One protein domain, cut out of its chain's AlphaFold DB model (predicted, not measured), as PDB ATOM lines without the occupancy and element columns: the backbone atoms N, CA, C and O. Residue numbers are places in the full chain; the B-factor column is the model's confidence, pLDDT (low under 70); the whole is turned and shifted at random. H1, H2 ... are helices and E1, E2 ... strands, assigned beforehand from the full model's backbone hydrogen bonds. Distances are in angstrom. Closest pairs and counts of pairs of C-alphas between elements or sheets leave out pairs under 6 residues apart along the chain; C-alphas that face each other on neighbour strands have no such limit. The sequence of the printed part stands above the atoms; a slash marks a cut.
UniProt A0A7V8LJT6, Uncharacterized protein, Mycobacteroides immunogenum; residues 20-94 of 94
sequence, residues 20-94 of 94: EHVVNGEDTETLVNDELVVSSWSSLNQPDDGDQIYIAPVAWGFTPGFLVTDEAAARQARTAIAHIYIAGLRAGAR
ATOM      1  N   GLU A  20       9.501  31.348 -14.501       96.56
ATOM      2  CA  GLU A  20       8.132  31.070 -14.073       96.56
ATOM      3  C   GLU A  20       7.219  32.244 -14.393       96.56
ATOM      4  O   GLU A  20       7.625  33.399 -14.309       96.56
ATOM      5  N   HIS A  21       5.977  31.936 -14.766       95.06
ATOM      6  CA  HIS A  21       4.914  32.920 -14.933       95.06
ATOM      7  C   HIS A  21       3.826  32.599 -13.910       95.06
ATOM      8  O   HIS A  21       3.156  31.570 -14.032       95.06
ATOM      9  N   VAL A  22       3.682  33.447 -12.896       94.38
ATOM     10  CA  VAL A  22       2.808  33.223 -11.741       94.38
ATOM     11  C   VAL A  22       1.704  34.266 -11.739       94.38
ATOM     12  O   VAL A  22       1.968  35.461 -11.802       94.38
ATOM     13  N   VAL A  23       0.456  33.809 -11.672       91.62
ATOM     14  CA  VAL A  23      -0.697  34.701 -11.527       91.62
ATOM     15  C   VAL A  23      -0.765  35.173 -10.074       91.62
ATOM     16  O   VAL A  23      -0.875  34.347  -9.167       91.62
ATOM     17  N   ASN A  24      -0.706  36.487  -9.863       84.75
ATOM     18  CA  ASN A  24      -0.771  37.139  -8.558       84.75
ATOM     19  C   ASN A  24      -1.900  38.181  -8.569       84.75
ATOM     20  O   ASN A  24      -1.728  39.311  -9.015       84.75
ATOM     21  N   GLY A  25      -3.093  37.784  -8.119       85.62
ATOM     22  CA  GLY A  25      -4.284  38.624  -8.260       85.62
ATOM     23  C   GLY A  25      -4.698  38.768  -9.728       85.62
ATOM     24  O   GLY A  25      -5.001  37.766 -10.374       85.62
ATOM     25  N   GLU A  26      -4.733  40.003 -10.232       81.19
ATOM     26  CA  GLU A  26      -5.056  40.332 -11.635       81.19
ATOM     27  C   GLU A  26      -3.806  40.451 -12.527       81.19
ATOM     28  O   GLU A  26      -3.905  40.690 -13.738       81.19
ATOM     29  N   ASP A  27      -2.638  40.246 -11.922       85.94
ATOM     30  CA  ASP A  27      -1.330  40.405 -12.529       85.94
ATOM     31  C   ASP A  27      -0.753  39.035 -12.872       85.94
ATOM     32  O   ASP A  27      -1.047  38.023 -12.230       85.94
ATOM     33  N   THR A  28       0.147  38.998 -13.851       91.56
ATOM     34  CA  THR A  28       1.046  37.859 -14.022       91.56
ATOM     35  C   THR A  28       2.494  38.282 -13.894       91.56
ATOM     36  O   THR A  28       3.052  38.979 -14.739       91.56
ATOM     37  N   GLU A  29       3.126  37.786 -12.845       92.38
ATOM     38  CA  GLU A  29       4.520  38.011 -12.523       92.38
ATOM     39  C   GLU A  29       5.409  37.012 -13.258       92.38
ATOM     40  O   GLU A  29       5.062  35.845 -13.435       92.38
ATOM     41  N   THR A  30       6.569  37.474 -13.711       94.50
ATOM     42  CA  THR A  30       7.608  36.631 -14.299       94.50
ATOM     43  C   THR A  30       8.815  36.609 -13.396       94.50
ATOM     44  O   THR A  30       9.430  37.653 -13.165       94.50
ATOM     45  N   LEU A  31       9.158  35.414 -12.927       94.44
ATOM     46  CA  LEU A  31      10.269  35.187 -12.022       94.44
ATOM     47  C   LEU A  31      11.404  34.457 -12.736       94.44
ATOM     48  O   LEU A  31      11.164  33.595 -13.582       94.44
ATOM     49  N   VAL A  32      12.640  34.805 -12.384       93.50
ATOM     50  CA  VAL A  32      13.854  34.077 -12.757       93.50
ATOM     51  C   VAL A  32      14.529  33.605 -11.476       93.50
ATOM     52  O   VAL A  32      15.072  34.425 -10.748       93.50
ATOM     53  N   ASN A  33      14.519  32.296 -11.200       93.50
ATOM     54  CA  ASN A  33      14.993  31.732  -9.923       93.50
ATOM     55  C   ASN A  33      14.409  32.476  -8.702       93.50
ATOM     56  O   ASN A  33      15.165  32.990  -7.880       93.50
ATOM     57  N   ASP A  34      13.080  32.582  -8.628       92.38
ATOM     58  CA  ASP A  34      12.335  33.313  -7.585       92.38
ATOM     59  C   ASP A  34      12.524  34.845  -7.564       92.38
ATOM     60  O   ASP A  34      11.908  35.537  -6.753       92.38
ATOM     61  N   GLU A  35      13.328  35.416  -8.463       91.75
ATOM     62  CA  GLU A  35      13.490  36.865  -8.577       91.75
ATOM     63  C   GLU A  35      12.482  37.459  -9.563       91.75
ATOM     64  O   GLU A  35      12.467  37.103 -10.740       91.75
ATOM     65  N   LEU A  36      11.658  38.397  -9.097       91.19
ATOM     66  CA  LEU A  36      10.679  39.105  -9.917       91.19
ATOM     67  C   LEU A  36      11.362  40.015 -10.947       91.19
ATOM     68  O   LEU A  36      11.970  41.023 -10.594       91.19
ATOM     69  N   VAL A  37      11.223  39.681 -12.230       90.38
ATOM     70  CA  VAL A  37      11.838  40.424 -13.343       90.38
ATOM     71  C   VAL A  37      10.859  41.410 -13.973       90.38
ATOM     72  O   VAL A  37      11.237  42.527 -14.325       90.38
ATOM     73  N   VAL A  38       9.608  40.993 -14.163       91.00
ATOM     74  CA  VAL A  38       8.578  41.815 -14.809       91.00
ATOM     75  C   VAL A  38       7.187  41.333 -14.416       91.00
ATOM     76  O   VAL A  38       6.955  40.128 -14.339       91.00
ATOM     77  N   SER A  39       6.256  42.259 -14.199       89.44
ATOM     78  CA  SER A  39       4.825  41.962 -14.093       89.44
ATOM     79  C   SER A  39       4.090  42.341 -15.375       89.44
ATOM     80  O   SER A  39       4.516  43.220 -16.123       89.44
ATOM     81  N   SER A  40       2.984  41.672 -15.657       88.25
ATOM     82  CA  SER A  40       2.070  42.066 -16.717       88.25
ATOM     83  C   SER A  40       0.653  42.168 -16.172       88.25
ATOM     84  O   SER A  40       0.182  41.232 -15.532       88.25
ATOM     85  N   TRP A  41      -0.020  43.279 -16.440       84.31
ATOM     86  CA  TRP A  41      -1.328  43.617 -15.882       84.31
ATOM     87  C   TRP A  41      -2.415  43.492 -16.918       84.31
ATOM     88  O   TRP A  41      -2.210  43.873 -18.069       84.31
ATOM     89  N   SER A  42      -3.595  43.048 -16.503       74.12
ATOM     90  CA  SER A  42      -4.772  43.173 -17.356       74.12
ATOM     91  C   SER A  42      -4.997  44.649 -17.694       74.12
ATOM     92  O   SER A  42      -5.000  45.503 -16.807       74.12
ATOM     93  N   SER A  43      -5.153  44.963 -18.984       67.56
ATOM     94  CA  SER A  43      -5.541  46.308 -19.408       67.56
ATOM     95  C   SER A  43      -6.819  46.736 -18.680       67.56
ATOM     96  O   SER A  43      -7.738  45.932 -18.512       67.56
ATOM     97  N   LEU A  44      -6.918  48.010 -18.287       65.44
ATOM     98  CA  LEU A  44      -8.092  48.569 -17.598       65.44
ATOM     99  C   LEU A  44      -9.347  48.655 -18.497       65.44
ATOM    100  O   LEU A  44     -10.295  49.361 -18.158       65.44
ATOM    101  N   ASN A  45      -9.370  47.953 -19.638       55.91
ATOM    102  CA  ASN A  45     -10.421  48.003 -20.653       55.91
ATOM    103  C   ASN A  45     -10.806  49.446 -21.014       55.91
ATOM    104  O   ASN A  45     -11.989  49.744 -21.200       55.91
ATOM    105  N   GLN A  46      -9.834  50.365 -21.093       56.47
ATOM    106  CA  GLN A  46     -10.141  51.687 -21.621       56.47
ATOM    107  C   GLN A  46     -10.250  51.575 -23.144       56.47
ATOM    108  O   GLN A  46      -9.333  51.063 -23.787       56.47
ATOM    109  N   PRO A  47     -11.369  52.014 -23.744       54.22
ATOM    110  CA  PRO A  47     -11.623  51.840 -25.174       54.22
ATOM    111  C   PRO A  47     -10.580  52.523 -26.076       54.22
ATOM    112  O   PRO A  47     -10.471  52.156 -27.244       54.22
ATOM    113  N   ASP A  48      -9.791  53.453 -25.533       58.03
ATOM    114  CA  ASP A  48      -8.742  54.182 -26.251       58.03
ATOM    115  C   ASP A  48      -7.348  53.518 -26.158       58.03
ATOM    116  O   ASP A  48      -6.430  53.922 -26.875       58.03
ATOM    117  N   ASP A  49      -7.182  52.480 -25.327       56.22
ATOM    118  CA  ASP A  49      -5.875  51.856 -25.055       56.22
ATOM    119  C   ASP A  49      -5.439  50.837 -26.124       56.22
ATOM    120  O   ASP A  49      -4.254  50.525 -26.218       56.22
ATOM    121  N   GLY A  50      -6.349  50.363 -26.987       59.19
ATOM    122  CA  GLY A  50      -6.025  49.542 -28.171       59.19
ATOM    123  C   GLY A  50      -5.009  48.404 -27.931       59.19
ATOM    124  O   GLY A  50      -5.078  47.702 -26.927       59.19
ATOM    125  N   ASP A  51      -4.051  48.233 -28.855       57.38
ATOM    126  CA  ASP A  51      -2.918  47.283 -28.761       57.38
ATOM    127  C   ASP A  51      -1.701  47.871 -28.004       57.38
ATOM    128  O   ASP A  51      -0.554  47.464 -28.223       57.38
ATOM    129  N   GLN A  52      -1.898  48.900 -27.175       54.50
ATOM    130  CA  GLN A  52      -0.782  49.620 -26.565       54.50
ATOM    131  C   GLN A  52      -0.195  48.856 -25.376       54.50
ATOM    132  O   GLN A  52      -0.883  48.477 -24.431       54.50
ATOM    133  N   ILE A  53       1.128  48.693 -25.401       57.41
ATOM    134  CA  ILE A  53       1.912  48.218 -24.264       57.41
ATOM    135  C   ILE A  53       2.344  49.447 -23.468       57.41
ATOM    136  O   ILE A  53       3.242  50.187 -23.875       57.41
ATOM    137  N   TYR A  54       1.723  49.661 -22.315       59.62
ATOM    138  CA  TYR A  54       2.175  50.671 -21.364       59.62
ATOM    139  C   TYR A  54       3.338  50.126 -20.555       59.62
ATOM    140  O   TYR A  54       3.183  49.097 -19.915       59.62
ATOM    141  N   ILE A  55       4.478  50.815 -20.543       62.91
ATOM    142  CA  ILE A  55       5.602  50.493 -19.657       62.91
ATOM    143  C   ILE A  55       5.606  51.537 -18.546       62.91
ATOM    144  O   ILE A  55       5.984  52.687 -18.771       62.91
ATOM    145  N   ALA A  56       5.160  51.150 -17.355       57.53
ATOM    146  CA  ALA A  56       5.164  52.040 -16.203       57.53
ATOM    147  C   ALA A  56       6.434  51.796 -15.367       57.53
ATOM    148  O   ALA A  56       6.659  50.665 -14.923       57.53
ATOM    149  N   PRO A  57       7.282  52.816 -15.110       54.56
ATOM    150  CA  PRO A  57       8.183  52.750 -13.963       54.56
ATOM    151  C   PRO A  57       7.344  52.658 -12.681       54.56
ATOM    152  O   PRO A  57       6.172  53.027 -12.710       54.56
ATOM    153  N   VAL A  58       7.953  52.201 -11.577       51.19
ATOM    154  CA  VAL A  58       7.377  52.045 -10.217       51.19
ATOM    155  C   VAL A  58       6.831  53.375  -9.676       51.19
ATOM    156  O   VAL A  58       7.347  53.980  -8.743       51.19
ATOM    157  N   ALA A  59       5.793  53.897 -10.295       47.69
ATOM    158  CA  ALA A  59       4.963  54.953  -9.786       47.69
ATOM    159  C   ALA A  59       3.691  54.241  -9.325       47.69
ATOM    160  O   ALA A  59       3.170  53.388 -10.035       47.69
ATOM    161  N   TRP A  60       3.208  54.602  -8.134       55.12
ATOM    162  CA  TRP A  60       1.979  54.067  -7.528       55.12
ATOM    163  C   TRP A  60       2.113  52.672  -6.889       55.12
ATOM    164  O   TRP A  60       1.111  52.051  -6.560       55.12
ATOM    165  N   GLY A  61       3.341  52.207  -6.631       59.06
ATOM    166  CA  GLY A  61       3.589  50.963  -5.885       59.06
ATOM    167  C   GLY A  61       3.470  49.680  -6.711       59.06
ATOM    168  O   GLY A  61       3.538  48.596  -6.140       59.06
ATOM    169  N   PHE A  62       3.326  49.792  -8.034       63.97
ATOM    170  CA  PHE A  62       3.323  48.650  -8.944       63.97
ATOM    171  C   PHE A  62       4.733  48.098  -9.179       63.97
ATOM    172  O   PHE A  62       5.702  48.854  -9.290       63.97
ATOM    173  N   THR A  63       4.840  46.776  -9.315       72.88
ATOM    174  CA  THR A  63       6.024  46.091  -9.859       72.88
ATOM    175  C   THR A  63       6.384  46.670 -11.239       72.88
ATOM    176  O   THR A  63       5.495  47.084 -11.962       72.88
ATOM    177  N   PRO A  64       7.647  46.741 -11.686       76.44
ATOM    178  CA  PRO A  64       7.935  47.088 -13.080       76.44
ATOM    179  C   PRO A  64       7.227  46.134 -14.050       76.44
ATOM    180  O   PRO A  64       7.305  44.914 -13.890       76.44
ATOM    181  N   GLY A  65       6.543  46.664 -15.060       81.69
ATOM    182  CA  GLY A  65       5.673  45.821 -15.867       81.69
ATOM    183  C   GLY A  65       5.003  46.491 -17.047       81.69
ATOM    184  O   GLY A  65       5.336  47.624 -17.408       81.69
ATOM    185  N   PHE A  66       4.065  45.760 -17.651       82.88
ATOM    186  CA  PHE A  66       3.295  46.268 -18.774       82.88
ATOM    187  C   PHE A  66       1.840  45.804 -18.850       82.88
ATOM    188  O   PHE A  66       1.497  44.723 -18.384       82.88
ATOM    189  N   LEU A  67       0.979  46.626 -19.460       82.50
ATOM    190  CA  LEU A  67      -0.432  46.288 -19.684       82.50
ATOM    191  C   LEU A  67      -0.609  45.284 -20.836       82.50
ATOM    192  O   LEU A  67       0.120  45.317 -21.828       82.50
ATOM    193  N   VAL A  68      -1.599  44.407 -20.687       78.69
ATOM    194  CA  VAL A  68      -1.883  43.266 -21.560       78.69
ATOM    195  C   VAL A  68      -3.317  43.318 -22.061       78.69
ATOM    196  O   VAL A  68      -4.263  43.382 -21.276       78.69
ATOM    197  N   THR A  69      -3.472  43.213 -23.377       77.31
ATOM    198  CA  THR A  69      -4.753  42.971 -24.059       77.31
ATOM    199  C   THR A  69      -4.795  41.605 -24.754       77.31
ATOM    200  O   THR A  69      -5.874  41.045 -24.935       77.31
ATOM    201  N   ASP A  70      -3.628  41.026 -25.064       81.06
ATOM    202  CA  ASP A  70      -3.444  39.672 -25.600       81.06
ATOM    203  C   ASP A  70      -2.449  38.886 -24.728       81.06
ATOM    204  O   ASP A  70      -1.248  39.171 -24.693       81.06
ATOM    205  N   GLU A  71      -2.949  37.862 -24.037       84.19
ATOM    206  CA  GLU A  71      -2.158  37.040 -23.120       84.19
ATOM    207  C   GLU A  71      -1.085  36.194 -23.826       84.19
ATOM    208  O   GLU A  71      -0.005  35.960 -23.274       84.19
ATOM    209  N   ALA A  72      -1.325  35.751 -25.064       87.75
ATOM    210  CA  ALA A  72      -0.338  34.980 -25.815       87.75
ATOM    211  C   ALA A  72       0.851  35.864 -26.215       87.75
ATOM    212  O   ALA A  72       2.008  35.463 -26.035       87.75
ATOM    213  N   ALA A  73       0.572  37.080 -26.689       83.81
ATOM    214  CA  ALA A  73       1.602  38.076 -26.978       83.81
ATOM    215  C   ALA A  73       2.343  38.502 -25.698       83.81
ATOM    216  O   ALA A  73       3.577  38.539 -25.668       83.81
ATOM    217  N   ALA A  74       1.616  38.729 -24.601       86.75
ATOM    218  CA  ALA A  74       2.213  39.087 -23.317       86.75
ATOM    219  C   ALA A  74       3.113  37.988 -22.753       86.75
ATOM    220  O   ALA A  74       4.157  38.286 -22.168       86.75
ATOM    221  N   ARG A  75       2.750  36.715 -22.928       91.12
ATOM    222  CA  ARG A  75       3.600  35.590 -22.522       91.12
ATOM    223  C   ARG A  75       4.920  35.591 -23.285       91.12
ATOM    224  O   ARG A  75       5.973  35.429 -22.674       91.12
ATOM    225  N   GLN A  76       4.878  35.818 -24.599       91.12
ATOM    226  CA  GLN A  76       6.094  35.918 -25.412       91.12
ATOM    227  C   GLN A  76       6.983  37.079 -24.957       91.12
ATOM    228  O   GLN A  76       8.189  36.893 -24.786       91.12
ATOM    229  N   ALA A  77       6.392  38.249 -24.701       90.12
ATOM    230  CA  ALA A  77       7.115  39.416 -24.205       90.12
ATOM    231  C   ALA A  77       7.778  39.146 -22.842       90.12
ATOM    232  O   ALA A  77       8.978  39.369 -22.687       90.12
ATOM    233  N   ARG A  78       7.040  38.573 -21.881       92.75
ATOM    234  CA  ARG A  78       7.572  38.168 -20.567       92.75
ATOM    235  C   ARG A  78       8.743  37.197 -20.683       92.75
ATOM    236  O   ARG A  78       9.781  37.406 -20.059       92.75
ATOM    237  N   THR A  79       8.613  36.161 -21.514       94.50
ATOM    238  CA  THR A  79       9.704  35.204 -21.762       94.50
ATOM    239  C   THR A  79      10.933  35.887 -22.376       94.50
ATOM    240  O   THR A  79      12.061  35.615 -21.964       94.50
ATOM    241  N   ALA A  80      10.746  36.794 -23.340       93.31
ATOM    242  CA  ALA A  80      11.851  37.527 -23.953       93.31
ATOM    243  C   ALA A  80      12.589  38.414 -22.936       93.31
ATOM    244  O   ALA A  80      13.820  38.405 -22.898       93.31
ATOM    245  N   ILE A  81      11.852  39.119 -22.073       91.56
ATOM    246  CA  ILE A  81      12.419  39.947 -21.000       91.56
ATOM    247  C   ILE A  81      13.228  39.088 -20.020       91.56
ATOM    248  O   ILE A  81      14.371  39.431 -19.717       91.56
ATOM    249  N   ALA A  82      12.698  37.938 -19.593       93.19
ATOM    250  CA  ALA A  82      13.416  37.010 -18.717       93.19
ATOM    251  C   ALA A  82      14.735  36.515 -19.345       93.19
ATOM    252  O   ALA A  82      15.770  36.474 -18.679       93.19
ATOM    253  N   HIS A  83      14.747  36.207 -20.646       94.12
ATOM    254  CA  HIS A  83      15.979  35.827 -21.343       94.12
ATOM    255  C   HIS A  83      17.007  36.961 -21.418       94.12
ATOM    256  O   HIS A  83      18.202  36.709 -21.250       94.12
ATOM    257  N   ILE A  84      16.567  38.201 -21.651       91.38
ATOM    258  CA  ILE A  84      17.449  39.376 -21.650       91.38
ATOM    259  C   ILE A  84      18.042  39.592 -20.254       91.38
ATOM    260  O   ILE A  84      19.249  39.803 -20.134       91.38
ATOM    261  N   TYR A  85      17.226  39.468 -19.205       90.31
ATOM    262  CA  TYR A  85      17.668  39.551 -17.813       90.31
ATOM    263  C   TYR A  85      18.768  38.524 -17.502       90.31
ATOM    264  O   TYR A  85      19.866  38.882 -17.072       90.31
ATOM    265  N   ILE A  86      18.528  37.252 -17.838       91.00
ATOM    266  CA  ILE A  86      19.502  36.159 -17.686       91.00
ATOM    267  C   ILE A  86      20.800  36.448 -18.451       91.00
ATOM    268  O   ILE A  86      21.898  36.188 -17.948       91.00
ATOM    269  N   ALA A  87      20.703  36.974 -19.676       88.88
ATOM    270  CA  ALA A  87      21.874  37.337 -20.467       88.88
ATOM    271  C   ALA A  87      22.693  38.453 -19.794       88.88
ATOM    272  O   ALA A  87      23.921  38.364 -19.764       88.88
ATOM    273  N   GLY A  88      22.024  39.449 -19.203       86.56
ATOM    274  CA  GLY A  88      22.648  40.502 -18.400       86.56
ATOM    275  C   GLY A  88      23.385  39.956 -17.174       86.56
ATOM    276  O   GLY A  88      24.558  40.277 -16.976       86.56
ATOM    277  N   LEU A  89      22.757  39.054 -16.410       84.44
ATOM    278  CA  LEU A  89      23.397  38.386 -15.267       84.44
ATOM    279  C   LEU A  89      24.658  37.616 -15.679       84.44
ATOM    280  O   LEU A  89      25.702  37.712 -15.033       84.44
ATOM    281  N   ARG A  90      24.595  36.880 -16.795       75.69
ATOM    282  CA  ARG A  90      25.753  36.149 -17.337       75.69
ATOM    283  C   ARG A  90      26.877  37.072 -17.801       75.69
ATOM    284  O   ARG A  90      28.036  36.669 -17.737       75.69
ATOM    285  N   ALA A  91      26.554  38.265 -18.297       76.62
ATOM    286  CA  ALA A  91      27.547  39.246 -18.719       76.62
ATOM    287  C   ALA A  91      28.291  39.865 -17.525       76.62
ATOM    288  O   ALA A  91      29.496  40.066 -17.623       76.62
ATOM    289  N   GLY A  92      27.599  40.117 -16.406       62.84
ATOM    290  CA  GLY A  92      28.200  40.655 -15.177       62.84
ATOM    291  C   GLY A  92      28.981  39.638 -14.335       62.84
ATOM    292  O   GLY A  92      29.759  40.035 -13.476       62.84
ATOM    293  N   ALA A  93      28.792  38.338 -14.571       59.84
ATOM    294  CA  ALA A  93      29.506  37.257 -13.883       59.84
ATOM    295  C   ALA A  93      30.883  36.907 -14.496       59.84
ATOM    296  O   ALA A  93      31.533  35.973 -14.025       59.84
ATOM    297  N   ARG A  94      31.301  37.601 -15.564       45.81
ATOM    298  CA  ARG A  94      32.617  37.460 -16.213       45.81
ATOM    299  C   ARG A  94      33.598  38.498 -15.693       45.81
ATOM    300  O   ARG A  94      34.791  38.141 -15.610       45.81
TER     301      ARG A  94
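AT A GLANCE: This is residues 20 to 94 of the 94 residues of an uncharacterized protein of Mycobacteroides immunogenum (UniProt A0A7V8LJT6). A strongly twisted sheet of four strands has one long helix, H1, laid along one face, and the last turns of that helix, with the tail after it, stick out past the sheet as residues 87 to 94. Between E3 and E4 the chain makes a long loop, residues 43 to 64, which folds back to pair briefly with E4 at residues 55 to 56. The printed part has 75 residues with four named strands and one named helix, in the order E1 E2 E3 E4 H1; the sheet's order is E1, E2, E3, E4, mixed, and the class is mixed, helices and strands. The whole is compact by its radius of gyration of the C-alphas, 13.1 A, yet elongated in outline, spanning 47 by 24 by 20 A.

IN THESE COORDINATES: E1, residues 20 to 24, begins at C-alpha 20 at (8.132, 31.070, -14.073). E2 is residues 27 to 32, 16.5 A from first to last C-alpha. E3, residues 35 to 42, is the longest strand, 21.2 A, and its C-alpha 42 is at (-4.772, 43.173, -17.356). E4 is residues 65 to 68. H1, residues 71 to 92, is 31.6 A long and ends at C-alpha 92 at (28.200, 40.655, -15.177).

HOW THE PARTS SIT: E1, E2 and E3 form a meander, each strand the antiparallel neighbour of the one before. In the hairpin E1 and E2, N 22 and O 29 are 2.8 A apart, within hydrogen-bond range. In the hairpin E2 and E3, N 30 and O 38 are 2.8 A apart, also within range. E3 and E4 are parallel, their directions 31 degrees apart, with N 68 and O 41 within range at 2.7 A. E1 and E4 are the edge strands and are apart. H1 is on the sheet at a height over the sheet of 8.5 A, giving two layers, a helix on one face of a sheet. It lies over E2 and E3 and runs along the strands, at 21 degrees to E3 on the local plane. The closest C-alphas of E3 and H1 are those of Val 37 and Ala 82, 6.6 A; those of E2 and H1 are Thr 30 and Arg 78, 6.5 A. E1 and H1 are near each other, with 6 pairs of C-alphas within 10 A. In H1 every O i to N i+4 pair is within hydrogen-bond range.

THE WHOLE: The two C-alphas farthest apart, those of Pro 47 and Arg 94, are 47.4 A apart. The printed part has no cut. The link E3 to E4, 22 residues, is long; the other links are tight. Residues 87 to 94, of which 87 to 92 belong to H1, stand free. Mean pLDDT of the printed part is 78.4, and residues 43 to 62 and 92 to 94 are under 70.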